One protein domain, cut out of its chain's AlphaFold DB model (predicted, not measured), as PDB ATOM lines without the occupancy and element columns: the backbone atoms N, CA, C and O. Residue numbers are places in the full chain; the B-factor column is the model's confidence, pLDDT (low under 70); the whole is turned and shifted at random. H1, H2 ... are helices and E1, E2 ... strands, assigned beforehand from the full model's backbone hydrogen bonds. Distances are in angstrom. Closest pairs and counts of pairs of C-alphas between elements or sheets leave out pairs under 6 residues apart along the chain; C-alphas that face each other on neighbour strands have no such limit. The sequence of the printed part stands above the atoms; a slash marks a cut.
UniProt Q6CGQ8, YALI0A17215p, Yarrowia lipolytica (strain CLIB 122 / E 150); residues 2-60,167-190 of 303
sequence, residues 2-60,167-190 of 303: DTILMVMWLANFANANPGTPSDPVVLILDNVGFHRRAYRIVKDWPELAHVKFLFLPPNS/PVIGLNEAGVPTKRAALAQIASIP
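What this domain is: This is residues 2 to 60 and 167 to 190 of the 303 residues of the protein "YALI0A17215p" of Yarrowia lipolytica (strain CLIB 122 / E 150) (UniProt Q6CGQ8). Two helices, H1 and H2, fill the middle as a V that opens from their first turns, with a small ladder of two parallel strands, E1 and E2, at one end and a third helix, H3, with the loop before it, at the other. The chain passes from E1 through H2 to E2 in one right-handed crossover, while H3 comes after a cut and has few contacts with the rest. The printed part has 83 residues, with three named helices and two named strands in the order H1, E1, H2, E2, H3, and its class is mixed, helices and strands. It is compact, with a radius of gyration of the C-alphas of 13.3 A, and its C-alphas span 34 by 31 by 27 A.

Where its parts are: H1 is residues 3 to 16, 19.7 A long from first to last C-alpha, and begins at C-alpha 3 (221.751, 324.870, 249.769). Strand E1, residues 25 to 29, is 12.8 A long and begins at C-alpha 25 (235.626, 309.102, 252.404). H2, residues 33 to 42, measures 14.6 A, and strand E2, residues 51 to 55, measures 12.8 A. H3, residues 179 to 188, is 13.9 A long and ends at C-alpha 188 (208.820, 321.953, 242.954).

How they stand to each other: H1 and H2 touch, with Thr 3 and Phe 34 as their closest C-alphas at 4.9 A. They run the same way at a steep tilt of 55 degrees. E1 and E2 are parallel neighbours, their directions 25 degrees apart. N 27 and O 52, at 2.8 A, and N 54 and O 27, at 2.9 A, are within hydrogen-bond range. E1, H2 and E2 form a strand-helix-strand unit, two parallel neighbour strands with a helix between them along the chain. The closest C-alphas of H1 and E2, those of Ala 14 and Val 51, are 6.9 A apart. H2 and H3 only just touch, and only at their ends, with 3 pairs of C-alphas within 8 A; the closest are those of Ile 41 and Lys 179, 7.6 A. H1 and H3 are close but not clearly touching, with C-alphas Ile 4 and Ile 186 closest at 7.0 A. E1 and H3 are apart. In H1, H2 and H3 every O i to N i+4 pair is within hydrogen-bond range.

The domain as a whole: The two C-alphas farthest apart, those of Ser 22 and Pro 190, are 39.8 A apart. Residues 61 to 166 are not printed, and C-alphas 60 and 167 stand 29.1 A apart across the cut. The link from E1 to H2 is tight; those from H1 to E1 and from H2 to E2 are short. Residues 167 to 178 have no named element. The mean pLDDT of the printed part is 83.9, and residues 167 to 190 are under 70.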
ATOM      1  N   ASP A   2     223.928 327.692 246.315       96.25
ATOM      2  CA  ASP A   2     222.893 327.648 247.355       96.25
ATOM      3  C   ASP A   2     222.837 326.270 248.047       96.25
ATOM      4  O   ASP A   2     223.623 325.366 247.756       96.25
ATOM      5  N   THR A   3     221.919 326.118 249.006       96.88
ATOM      6  CA  THR A   3     221.751 324.870 249.769       96.88
ATOM      7  C   THR A   3     221.267 323.707 248.897       96.88
ATOM      8  O   THR A   3     221.731 322.589 249.093       96.88
ATOM      9  N   ILE A   4     220.391 323.951 247.921       97.00
ATOM     10  CA  ILE A   4     219.827 322.907 247.051       97.00
ATOM     11  C   ILE A   4     220.896 322.365 246.105       97.00
ATOM     12  O   ILE A   4     221.093 321.153 246.021       97.00
ATOM     13  N   LEU A   5     221.650 323.255 245.459       97.31
ATOM     14  CA  LEU A   5     222.768 322.883 244.597       97.31
ATOM     15  C   LEU A   5     223.841 322.115 245.374       97.31
ATOM     16  O   LEU A   5     224.392 321.149 244.850       97.31
ATOM     17  N   MET A   6     224.104 322.487 246.632       97.44
ATOM     18  CA  MET A   6     225.032 321.743 247.487       97.44
ATOM     19  C   MET A   6     224.508 320.341 247.831       97.44
ATOM     20  O   MET A   6     225.275 319.383 247.786       97.44
ATOM     21  N   VAL A   7     223.211 320.179 248.121       97.81
ATOM     22  CA  VAL A   7     222.594 318.855 248.353       97.81
ATOM     23  C   VAL A   7     222.722 317.964 247.114       97.81
ATOM     24  O   VAL A   7     223.147 316.814 247.224       97.81
ATOM     25  N   MET A   8     222.418 318.501 245.928       97.38
ATOM     26  CA  MET A   8     222.580 317.773 244.664       97.38
ATOM     27  C   MET A   8     224.043 317.392 244.417       97.38
ATOM     28  O   MET A   8     224.339 316.271 244.002       97.38
ATOM     29  N   TRP A   9     224.969 318.311 244.702       97.50
ATOM     30  CA  TRP A   9     226.397 318.053 244.581       97.50
ATOM     31  C   TRP A   9     226.862 316.952 245.539       97.50
ATOM     32  O   TRP A   9     227.586 316.064 245.107       97.50
ATOM     33  N   LEU A  10     226.404 316.946 246.795       97.38
ATOM     34  CA  LEU A  10     226.751 315.922 247.788       97.38
ATOM     35  C   LEU A  10     226.267 314.522 247.391       97.38
ATOM     36  O   LEU A  10     227.009 313.555 247.552       97.38
ATOM     37  N   ALA A  11     225.068 314.416 246.815       95.56
ATOM     38  CA  ALA A  11     224.568 313.152 246.278       95.56
ATOM     39  C   ALA A  11     225.446 312.639 245.123       95.56
ATOM     40  O   ALA A  11     225.855 311.478 245.105       95.56
ATOM     41  N   ASN A  12     225.796 313.521 244.181       96.94
ATOM     42  CA  ASN A  12     226.680 313.172 243.069       96.94
ATOM     43  C   ASN A  12     228.102 312.836 243.542       96.94
ATOM     44  O   ASN A  12     228.717 311.913 243.016       96.94
ATOM     45  N   PHE A  13     228.611 313.556 244.543       96.62
ATOM     46  CA  PHE A  13     229.914 313.307 245.149       96.62
ATOM     47  C   PHE A  13     229.983 311.903 245.752       96.62
ATOM     48  O   PHE A  13     230.934 311.179 245.468       96.62
ATOM     49  N   ALA A  14     228.975 311.505 246.528       95.62
ATOM     50  CA  ALA A  14     228.932 310.186 247.151       95.62
ATOM     51  C   ALA A  14     228.865 309.049 246.116       95.62
ATOM     52  O   ALA A  14     229.553 308.044 246.272       95.62
ATOM     53  N   ASN A  15     228.119 309.246 245.023       94.62
ATOM     54  CA  ASN A  15     228.058 308.292 243.910       94.62
ATOM     55  C   ASN A  15     229.382 308.193 243.135       94.62
ATOM     56  O   ASN A  15     229.771 307.109 242.709       94.62
ATOM     57  N   ALA A  16     230.073 309.319 242.936       96.19
ATOM     58  CA  ALA A  16     231.342 309.361 242.212       96.19
ATOM     59  C   ALA A  16     232.531 308.849 243.044       96.19
ATOM     60  O   ALA A  16     233.555 308.476 242.477       96.19
ATOM     61  N   ASN A  17     232.403 308.839 244.373       95.44
ATOM     62  CA  ASN A  17     233.442 308.422 245.311       95.44
ATOM     63  C   ASN A  17     232.897 307.289 246.192       95.44
ATOM     64  O   ASN A  17     232.520 307.533 247.345       95.44
ATOM     65  N   PRO A  18     232.798 306.058 245.652       91.81
ATOM     66  CA  PRO A  18     232.321 304.921 246.422       91.81
ATOM     67  C   PRO A  18     233.275 304.638 247.587       91.81
ATOM     68  O   PRO A  18     234.492 304.739 247.455       91.81
ATOM     69  N   GLY A  19     232.710 304.259 248.726       92.88
ATOM     70  CA  GLY A  19     233.449 303.871 249.921       92.88
ATOM     71  C   GLY A  19     232.615 302.928 250.776       92.88
ATOM     72  O   GLY A  19     231.497 302.561 250.415       92.88
ATOM     73  N   THR A  20     233.154 302.527 251.922       92.75
ATOM     74  CA  THR A  20     232.443 301.659 252.873       92.75
ATOM     75  C   THR A  20     232.468 302.272 254.269       92.75
ATOM     76  O   THR A  20     233.322 303.109 254.549       92.75
ATOM     77  N   PRO A  21     231.587 301.864 255.197       88.69
ATOM     78  CA  PRO A  21     231.679 302.322 256.585       88.69
ATOM     79  C   PRO A  21     233.036 302.019 257.248       88.69
ATOM     80  O   PRO A  21     233.471 302.777 258.112       88.69
ATOM     81  N   SER A  22     233.710 300.941 256.830       92.75
ATOM     82  CA  SER A  22     235.057 300.561 257.279       92.75
ATOM     83  C   SER A  22     236.196 301.304 256.574       92.75
ATOM     84  O   SER A  22     237.314 301.307 257.082       92.75
ATOM     85  N   ASP A  23     235.926 301.919 255.424       93.12
ATOM     86  CA  ASP A  23     236.879 302.718 254.646       93.12
ATOM     87  C   ASP A  23     236.168 303.972 254.110       93.12
ATOM     88  O   ASP A  23     235.746 304.017 252.945       93.12
ATOM     89  N   PRO A  24     235.884 304.937 255.004       95.69
ATOM     90  CA  PRO A  24     235.059 306.077 254.663       95.69
ATOM     91  C   PRO A  24     235.834 307.144 253.886       95.69
ATOM     92  O   PRO A  24     237.022 307.378 254.106       95.69
ATOM     93  N   VAL A  25     235.111 307.897 253.059       96.25
ATOM     94  CA  VAL A  25     235.626 309.102 252.404       96.25
ATOM     95  C   VAL A  25     235.452 310.290 253.345       96.25
ATOM     96  O   VAL A  25     234.335 310.619 253.742       96.25
ATOM     97  N   VAL A  26     236.543 310.967 253.695       95.06
ATOM     98  CA  VAL A  26     236.492 312.176 254.529       95.06
ATOM     99  C   VAL A  26     236.319 313.410 253.643       95.06
ATOM    100  O   VAL A  26     237.193 313.740 252.844       95.06
ATOM    101  N   LEU A  27     235.202 314.116 253.810       96.12
ATOM    102  CA  LEU A  27     234.899 315.366 253.125       96.12
ATOM    103  C   LEU A  27     235.080 316.547 254.085       96.12
ATOM    104  O   LEU A  27     234.328 316.707 255.047       96.12
ATOM    105  N   ILE A  28     236.075 317.386 253.799       95.19
ATOM    106  CA  ILE A  28     236.399 318.578 254.589       95.19
ATOM    107  C   ILE A  28     235.741 319.801 253.946       95.19
ATOM    108  O   ILE A  28     236.040 320.134 252.798       95.19
ATOM    109  N   LEU A  29     234.879 320.488 254.692       96.00
ATOM    110  CA  LEU A  29     234.155 321.682 254.254       96.00
ATOM    111  C   LEU A  29     234.497 322.871 255.150       96.00
ATOM    112  O   LEU A  29     234.733 322.718 256.348       96.00
ATOM    113  N   ASP A  30     234.499 324.073 254.580       95.00
ATOM    114  CA  ASP A  30     234.515 325.286 255.394       95.00
ATOM    115  C   ASP A  30     233.194 325.449 256.172       95.00
ATOM    116  O   ASP A  30     232.221 324.707 255.988       95.00
ATOM    117  N   ASN A  31     233.154 326.447 257.050       94.38
ATOM    118  CA  ASN A  31     232.017 326.661 257.929       94.38
ATOM    119  C   ASN A  31     230.873 327.499 257.330       94.38
ATOM    120  O   ASN A  31     230.101 328.104 258.080       94.38
ATOM    121  N   VAL A  32     230.761 327.593 256.005       94.44
ATOM    122  CA  VAL A  32     229.757 328.462 255.382       94.44
ATOM    123  C   VAL A  32     228.336 327.925 255.612       94.44
ATOM    124  O   VAL A  32     228.072 326.719 255.598       94.44
ATOM    125  N   GLY A  33     227.377 328.835 255.826       95.38
ATOM    126  CA  GLY A  33     226.016 328.498 256.258       95.38
ATOM    127  C   GLY A  33     225.278 327.501 255.354       95.38
ATOM    128  O   GLY A  33     224.573 326.625 255.861       95.38
ATOM    129  N   PHE A  34     225.459 327.570 254.029       96.12
ATOM    130  CA  PHE A  34     224.811 326.619 253.115       96.12
ATOM    131  C   PHE A  34     225.424 325.211 253.174       96.12
ATOM    132  O   PHE A  34     224.682 324.252 252.966       96.12
ATOM    133  N   HIS A  35     226.708 325.050 253.532       96.38
ATOM    134  CA  HIS A  35     227.298 323.727 253.776       96.38
ATOM    135  C   HIS A  35     226.653 323.056 254.991       96.38
ATOM    136  O   HIS A  35     226.246 321.898 254.918       96.38
ATOM    137  N   ARG A  36     226.480 323.801 256.095       96.88
ATOM    138  CA  ARG A  36     225.812 323.286 257.302       96.88
ATOM    139  C   ARG A  36     224.362 322.897 257.038       96.88
ATOM    140  O   ARG A  36     223.925 321.842 257.494       96.88
ATOM    141  N   ARG A  37     223.611 323.739 256.319       97.75
ATOM    142  CA  ARG A  37     222.218 323.437 255.959       97.75
ATOM    143  C   ARG A  37     222.126 322.201 255.068       97.75
ATOM    144  O   ARG A  37     221.329 321.320 255.368       97.75
ATOM    145  N   ALA A  38     222.972 322.099 254.041       97.75
ATOM    146  CA  ALA A  38     223.000 320.934 253.162       97.75
ATOM    147  C   ALA A  38     223.331 319.652 253.939       97.75
ATOM    148  O   ALA A  38     222.604 318.671 253.826       97.75
ATOM    149  N   TYR A  39     224.350 319.681 254.803       97.31
ATOM    150  CA  TYR A  39     224.693 318.553 255.672       97.31
ATOM    151  C   TYR A  39     223.529 318.120 256.569       97.31
ATOM    152  O   TYR A  39     223.235 316.933 256.639       97.31
ATOM    153  N   ARG A  40     222.813 319.057 257.204       97.50
ATOM    154  CA  ARG A  40     221.635 318.724 258.029       97.50
ATOM    155  C   ARG A  40     220.543 317.990 257.245       97.50
ATOM    156  O   ARG A  40     219.857 317.169 257.841       97.50
ATOM    157  N   ILE A  41     220.394 318.279 255.951       97.44
ATOM    158  CA  ILE A  41     219.424 317.614 255.067       97.44
ATOM    159  C   ILE A  41     219.891 316.199 254.693       97.44
ATOM    160  O   ILE A  41     219.063 315.294 254.612       97.44
ATOM    161  N   VAL A  42     221.194 316.005 254.449       96.81
ATOM    162  CA  VAL A  42     221.725 314.754 253.867       96.81
ATOM    163  C   VAL A  42     222.394 313.803 254.859       96.81
ATOM    164  O   VAL A  42     222.700 312.678 254.482       96.81
ATOM    165  N   LYS A  43     222.653 314.218 256.106       95.06
ATOM    166  CA  LYS A  43     223.435 313.433 257.085       95.06
ATOM    167  C   LYS A  43     222.875 312.033 257.367       95.06
ATOM    168  O   LYS A  43     223.647 311.140 257.695       95.06
ATOM    169  N   ASP A  44     221.562 311.855 257.210       94.88
ATOM    170  CA  ASP A  44     220.857 310.597 257.474       94.88
ATOM    171  C   ASP A  44     220.546 309.829 256.172       94.88
ATOM    172  O   ASP A  44     219.794 308.856 256.175       94.88
ATOM    173  N   TRP A  45     221.081 310.270 255.025       96.00
ATOM    174  CA  TRP A  45     220.875 309.585 253.749       96.00
ATOM    175  C   TRP A  45     221.764 308.338 253.664       96.00
ATOM    176  O   TRP A  45     222.982 308.457 253.820       96.00
ATOM    177  N   PRO A  46     221.201 307.156 253.345       95.00
ATOM    178  CA  PRO A  46     221.977 305.923 253.226       95.00
ATOM    179  C   PRO A  46     223.133 306.021 252.225       95.00
ATOM    180  O   PRO A  46     224.201 305.467 252.464       95.00
ATOM    181  N   GLU A  47     222.954 306.770 251.134       93.75
ATOM    182  CA  GLU A  47     223.979 306.949 250.098       93.75
ATOM    183  C   GLU A  47     225.201 307.741 250.575       93.75
ATOM    184  O   GLU A  47     226.225 307.728 249.903       93.75
ATOM    185  N   LEU A  48     225.110 308.436 251.712       96.06
ATOM    186  CA  LEU A  48     226.211 309.191 252.307       96.06
ATOM    187  C   LEU A  48     226.762 308.533 253.576       96.06
ATOM    188  O   LEU A  48     227.620 309.117 254.237       96.06
ATOM    189  N   ALA A  49     226.332 307.312 253.912       95.56
ATOM    190  CA  ALA A  49     226.771 306.617 255.122       95.56
ATOM    191  C   ALA A  49     228.297 306.377 255.168       95.56
ATOM    192  O   ALA A  49     228.888 306.332 256.252       95.56
ATOM    193  N   HIS A  50     228.949 306.261 254.005       96.00
ATOM    194  CA  HIS A  50     230.406 306.138 253.872       96.00
ATOM    195  C   HIS A  50     231.144 307.482 253.813       96.00
ATOM    196  O   HIS A  50     232.372 307.486 253.780       96.00
ATOM    197  N   VAL A  51     230.444 308.621 253.810       97.12
ATOM    198  CA  VAL A  51     231.053 309.957 253.761       97.12
ATOM    199  C   VAL A  51     231.103 310.563 255.165       97.12
ATOM    200  O   VAL A  51     230.084 310.765 255.823       97.12
ATOM    201  N   LYS A  52     232.305 310.891 255.645       96.81
ATOM    202  CA  LYS A  52     232.526 311.565 256.932       96.81
ATOM    203  C   LYS A  52     232.748 313.051 256.705       96.81
ATOM    204  O   LYS A  52     233.729 313.451 256.090       96.81
ATOM    205  N   PHE A  53     231.841 313.865 257.226       96.38
ATOM    206  CA  PHE A  53     231.903 315.316 257.109       96.38
ATOM    207  C   PHE A  53     232.748 315.915 258.231       96.38
ATOM    208  O   PHE A  53     232.463 315.688 259.406       96.38
ATOM    209  N   LEU A  54     233.746 316.720 257.869       95.62
ATOM    210  CA  LEU A  54     234.524 317.531 258.801       95.62
ATOM    211  C   LEU A  54     234.353 319.005 258.448       95.62
ATOM    212  O   LEU A  54     234.679 319.426 257.340       95.62
ATOM    213  N   PHE A  55     233.854 319.786 259.400       95.88
ATOM    214  CA  PHE A  55     233.720 321.231 259.249       95.88
ATOM    215  C   PHE A  55     234.916 321.934 259.872       95.88
ATOM    216  O   PHE A  55     235.245 321.701 261.036       95.88
ATOM    217  N   LEU A  56     235.547 322.812 259.103       94.19
ATOM    218  CA  LEU A  56     236.610 323.673 259.603       94.19
ATOM    219  C   LEU A  56     236.041 324.710 260.583       94.19
ATOM    220  O   LEU A  56     234.885 325.120 260.432       94.19
ATOM    221  N   PRO A  57     236.824 325.176 261.570       93.56
ATOM    222  CA  PRO A  57     236.430 326.311 262.397       93.56
ATOM    223  C   PRO A  57     236.083 327.552 261.550       93.56
ATOM    224  O   PRO A  57     236.641 327.726 260.457       93.56
ATOM    225  N   PRO A  58     235.191 328.440 262.033       92.38
ATOM    226  CA  PRO A  58     234.960 329.738 261.402       92.38
ATOM    227  C   PRO A  58     236.280 330.473 261.144       92.38
ATOM    228  O   PRO A  58     237.218 330.348 261.927       92.38
ATOM    229  N   ASN A  59     236.345 331.218 260.039       91.25
ATOM    230  CA  ASN A  59     237.502 332.025 259.628       91.25
ATOM    231  C   ASN A  59     238.828 331.266 259.492       91.25
ATOM    232  O   ASN A  59     239.870 331.887 259.363       91.25
ATOM    233  N   SER A  60     238.806 329.928 259.464       93.69
ATOM    234  CA  SER A  60     240.043 329.145 259.405       93.69
ATOM    235  C   SER A  60     240.424 328.638 258.023       93.69
ATOM    236  O   SER A  60     241.526 328.125 257.826       93.69
ATOM    237  N   PRO A 167     212.850 330.131 252.969       43.78
ATOM    238  CA  PRO A 167     211.584 329.456 253.247       43.78
ATOM    239  C   PRO A 167     211.761 328.142 254.025       43.78
ATOM    240  O   PRO A 167     212.717 327.389 253.816       43.78
ATOM    241  N   VAL A 168     210.802 327.874 254.916       44.53
ATOM    242  CA  VAL A 168     210.756 326.718 255.824       44.53
ATOM    243  C   VAL A 168     210.568 325.418 255.026       44.53
ATOM    244  O   VAL A 168     209.661 325.294 254.204       44.53
ATOM    245  N   ILE A 169     211.454 324.444 255.244       49.53
ATOM    246  CA  ILE A 169     211.412 323.115 254.612       49.53
ATOM    247  C   ILE A 169     210.323 322.276 255.293       49.53
ATOM    248  O   ILE A 169     210.237 322.285 256.517       49.53
ATOM    249  N   GLY A 170     209.531 321.520 254.525       45.81
ATOM    250  CA  GLY A 170     208.548 320.579 255.073       45.81
ATOM    251  C   GLY A 170     209.223 319.502 255.932       45.81
ATOM    252  O   GLY A 170     210.002 318.688 255.425       45.81
ATOM    253  N   LEU A 171     208.945 319.524 257.233       48.38
ATOM    254  CA  LEU A 171     209.492 318.602 258.227       48.38
ATOM    255  C   LEU A 171     208.533 317.419 258.443       48.38
ATOM    256  O   LEU A 171     207.326 317.559 258.258       48.38
ATOM    257  N   ASN A 172     209.047 316.249 258.827       61.06
ATOM    258  CA  ASN A 172     208.204 315.175 259.373       61.06
ATOM    259  C   ASN A 172     207.738 315.503 260.806       61.06
ATOM    260  O   ASN A 172     208.139 316.517 261.375       61.06
ATOM    261  N   GLU A 173     206.951 314.611 261.417       54.19
ATOM    262  CA  GLU A 173     206.474 314.728 262.811       54.19
ATOM    263  C   GLU A 173     207.608 314.892 263.846       54.19
ATOM    264  O   GLU A 173     207.376 315.376 264.948       54.19
ATOM    265  N   ALA A 174     208.848 314.547 263.481       54.47
ATOM    266  CA  ALA A 174     210.045 314.713 264.304       54.47
ATOM    267  C   ALA A 174     210.856 315.987 263.983       54.47
ATOM    268  O   ALA A 174     211.970 316.148 264.480       54.47
ATOM    269  N   GLY A 175     210.358 316.887 263.130       52.50
ATOM    270  CA  GLY A 175     211.073 318.114 262.774       52.50
ATOM    271  C   GLY A 175     212.258 317.901 261.816       52.50
ATOM    272  O   GLY A 175     213.123 318.769 261.706       52.50
ATOM    273  N   VAL A 176     212.328 316.758 261.121       49.53
ATOM    274  CA  VAL A 176     213.427 316.401 260.208       49.53
ATOM    275  C   VAL A 176     212.947 316.436 258.751       49.53
ATOM    276  O   VAL A 176     211.944 315.797 258.419       49.53
ATOM    277  N   PRO A 177     213.650 317.132 257.839       57.16
ATOM    278  CA  PRO A 177     213.367 317.055 256.410       57.16
ATOM    279  C   PRO A 177     213.536 315.617 255.911       57.16
ATOM    280  O   PRO A 177     214.630 315.058 255.975       57.16
ATOM    281  N   THR A 178     212.480 314.994 255.385       67.12
ATOM    282  CA  THR A 178     212.641 313.672 254.761       67.12
ATOM    283  C   THR A 178     213.301 313.814 253.393       67.12
ATOM    284  O   THR A 178     213.034 314.768 252.665       67.12
ATOM    285  N   LYS A 179     214.112 312.828 252.982       58.16
ATOM    286  CA  LYS A 179     214.683 312.761 251.624       58.16
ATOM    287  C   LYS A 179     213.610 312.946 250.544       58.16
ATOM    288  O   LYS A 179     213.831 313.661 249.576       58.16
ATOM    289  N   ARG A 180     212.427 312.351 250.733       60.44
ATOM    290  CA  ARG A 180     211.286 312.488 249.816       60.44
ATOM    291  C   ARG A 180     210.726 313.913 249.790       60.44
ATOM    292  O   ARG A 180     210.451 314.400 248.703       60.44
ATOM    293  N   ALA A 181     210.599 314.585 250.936       61.03
ATOM    294  CA  ALA A 181     210.146 315.976 251.011       61.03
ATOM    295  C   ALA A 181     211.181 316.955 250.437       61.03
ATOM    296  O   ALA A 181     210.818 317.831 249.660       61.03
ATOM    297  N   ALA A 182     212.470 316.757 250.727       55.47
ATOM    298  CA  ALA A 182     213.550 317.550 250.148       55.47
ATOM    299  C   ALA A 182     213.612 317.375 248.623       55.47
ATOM    300  O   ALA A 182     213.655 318.359 247.897       55.47
ATOM    301  N   LEU A 183     213.538 316.139 248.116       55.22
ATOM    302  CA  LEU A 183     213.494 315.873 246.674       55.22
ATOM    303  C   LEU A 183     212.215 316.406 246.016       55.22
ATOM    304  O   LEU A 183     212.288 316.910 244.901       55.22
ATOM    305  N   ALA A 184     211.063 316.336 246.687       65.69
ATOM    306  CA  ALA A 184     209.809 316.901 246.190       65.69
ATOM    307  C   ALA A 184     209.843 318.436 246.150       65.69
ATOM    308  O   ALA A 184     209.366 319.020 245.183       65.69
ATOM    309  N   GLN A 185     210.455 319.082 247.147       62.19
ATOM    310  CA  GLN A 185     210.656 320.530 247.169       62.19
ATOM    311  C   GLN A 185     211.683 320.966 246.116       62.19
ATOM    312  O   GLN A 185     211.482 321.954 245.426       62.19
ATOM    313  N   ILE A 186     212.751 320.192 245.904       55.50
ATOM    314  CA  ILE A 186     213.690 320.414 244.794       55.50
ATOM    315  C   ILE A 186     212.979 320.259 243.443       55.50
ATOM    316  O   ILE A 186     213.204 321.055 242.537       55.50
ATOM    317  N   ALA A 187     212.090 319.272 243.316       57.62
ATOM    318  CA  ALA A 187     211.272 319.067 242.124       57.62
ATOM    319  C   ALA A 187     210.167 320.128 241.945       57.62
ATOM    320  O   ALA A 187     209.642 320.256 240.839       57.62
ATOM    321  N   SER A 188     209.811 320.873 243.000       63.25
ATOM    322  CA  SER A 188     208.820 321.953 242.954       63.25
ATOM    323  C   SER A 188     209.426 323.334 242.705       63.25
ATOM    324  O   SER A 188     208.690 324.251 242.341       63.25
ATOM    325  N   ILE A 189     210.747 323.500 242.845       56.31
ATOM    326  CA  ILE A 189     211.427 324.730 242.432       56.31
ATOM    327  C   ILE A 189     211.312 324.844 240.907       56.31
ATOM    328  O   ILE A 189     211.711 323.913 240.200       56.31
ATOM    329  N   PRO A 190     210.790 325.968 240.374       51.62
ATOM    330  CA  PRO A 190     210.694 326.164 238.936       51.62
ATOM    331  C   PRO A 190     212.061 325.954 238.289       51.62
ATOM    332  O   PRO A 190     213.068 326.512 238.731       51.62
TER     333      PRO A 190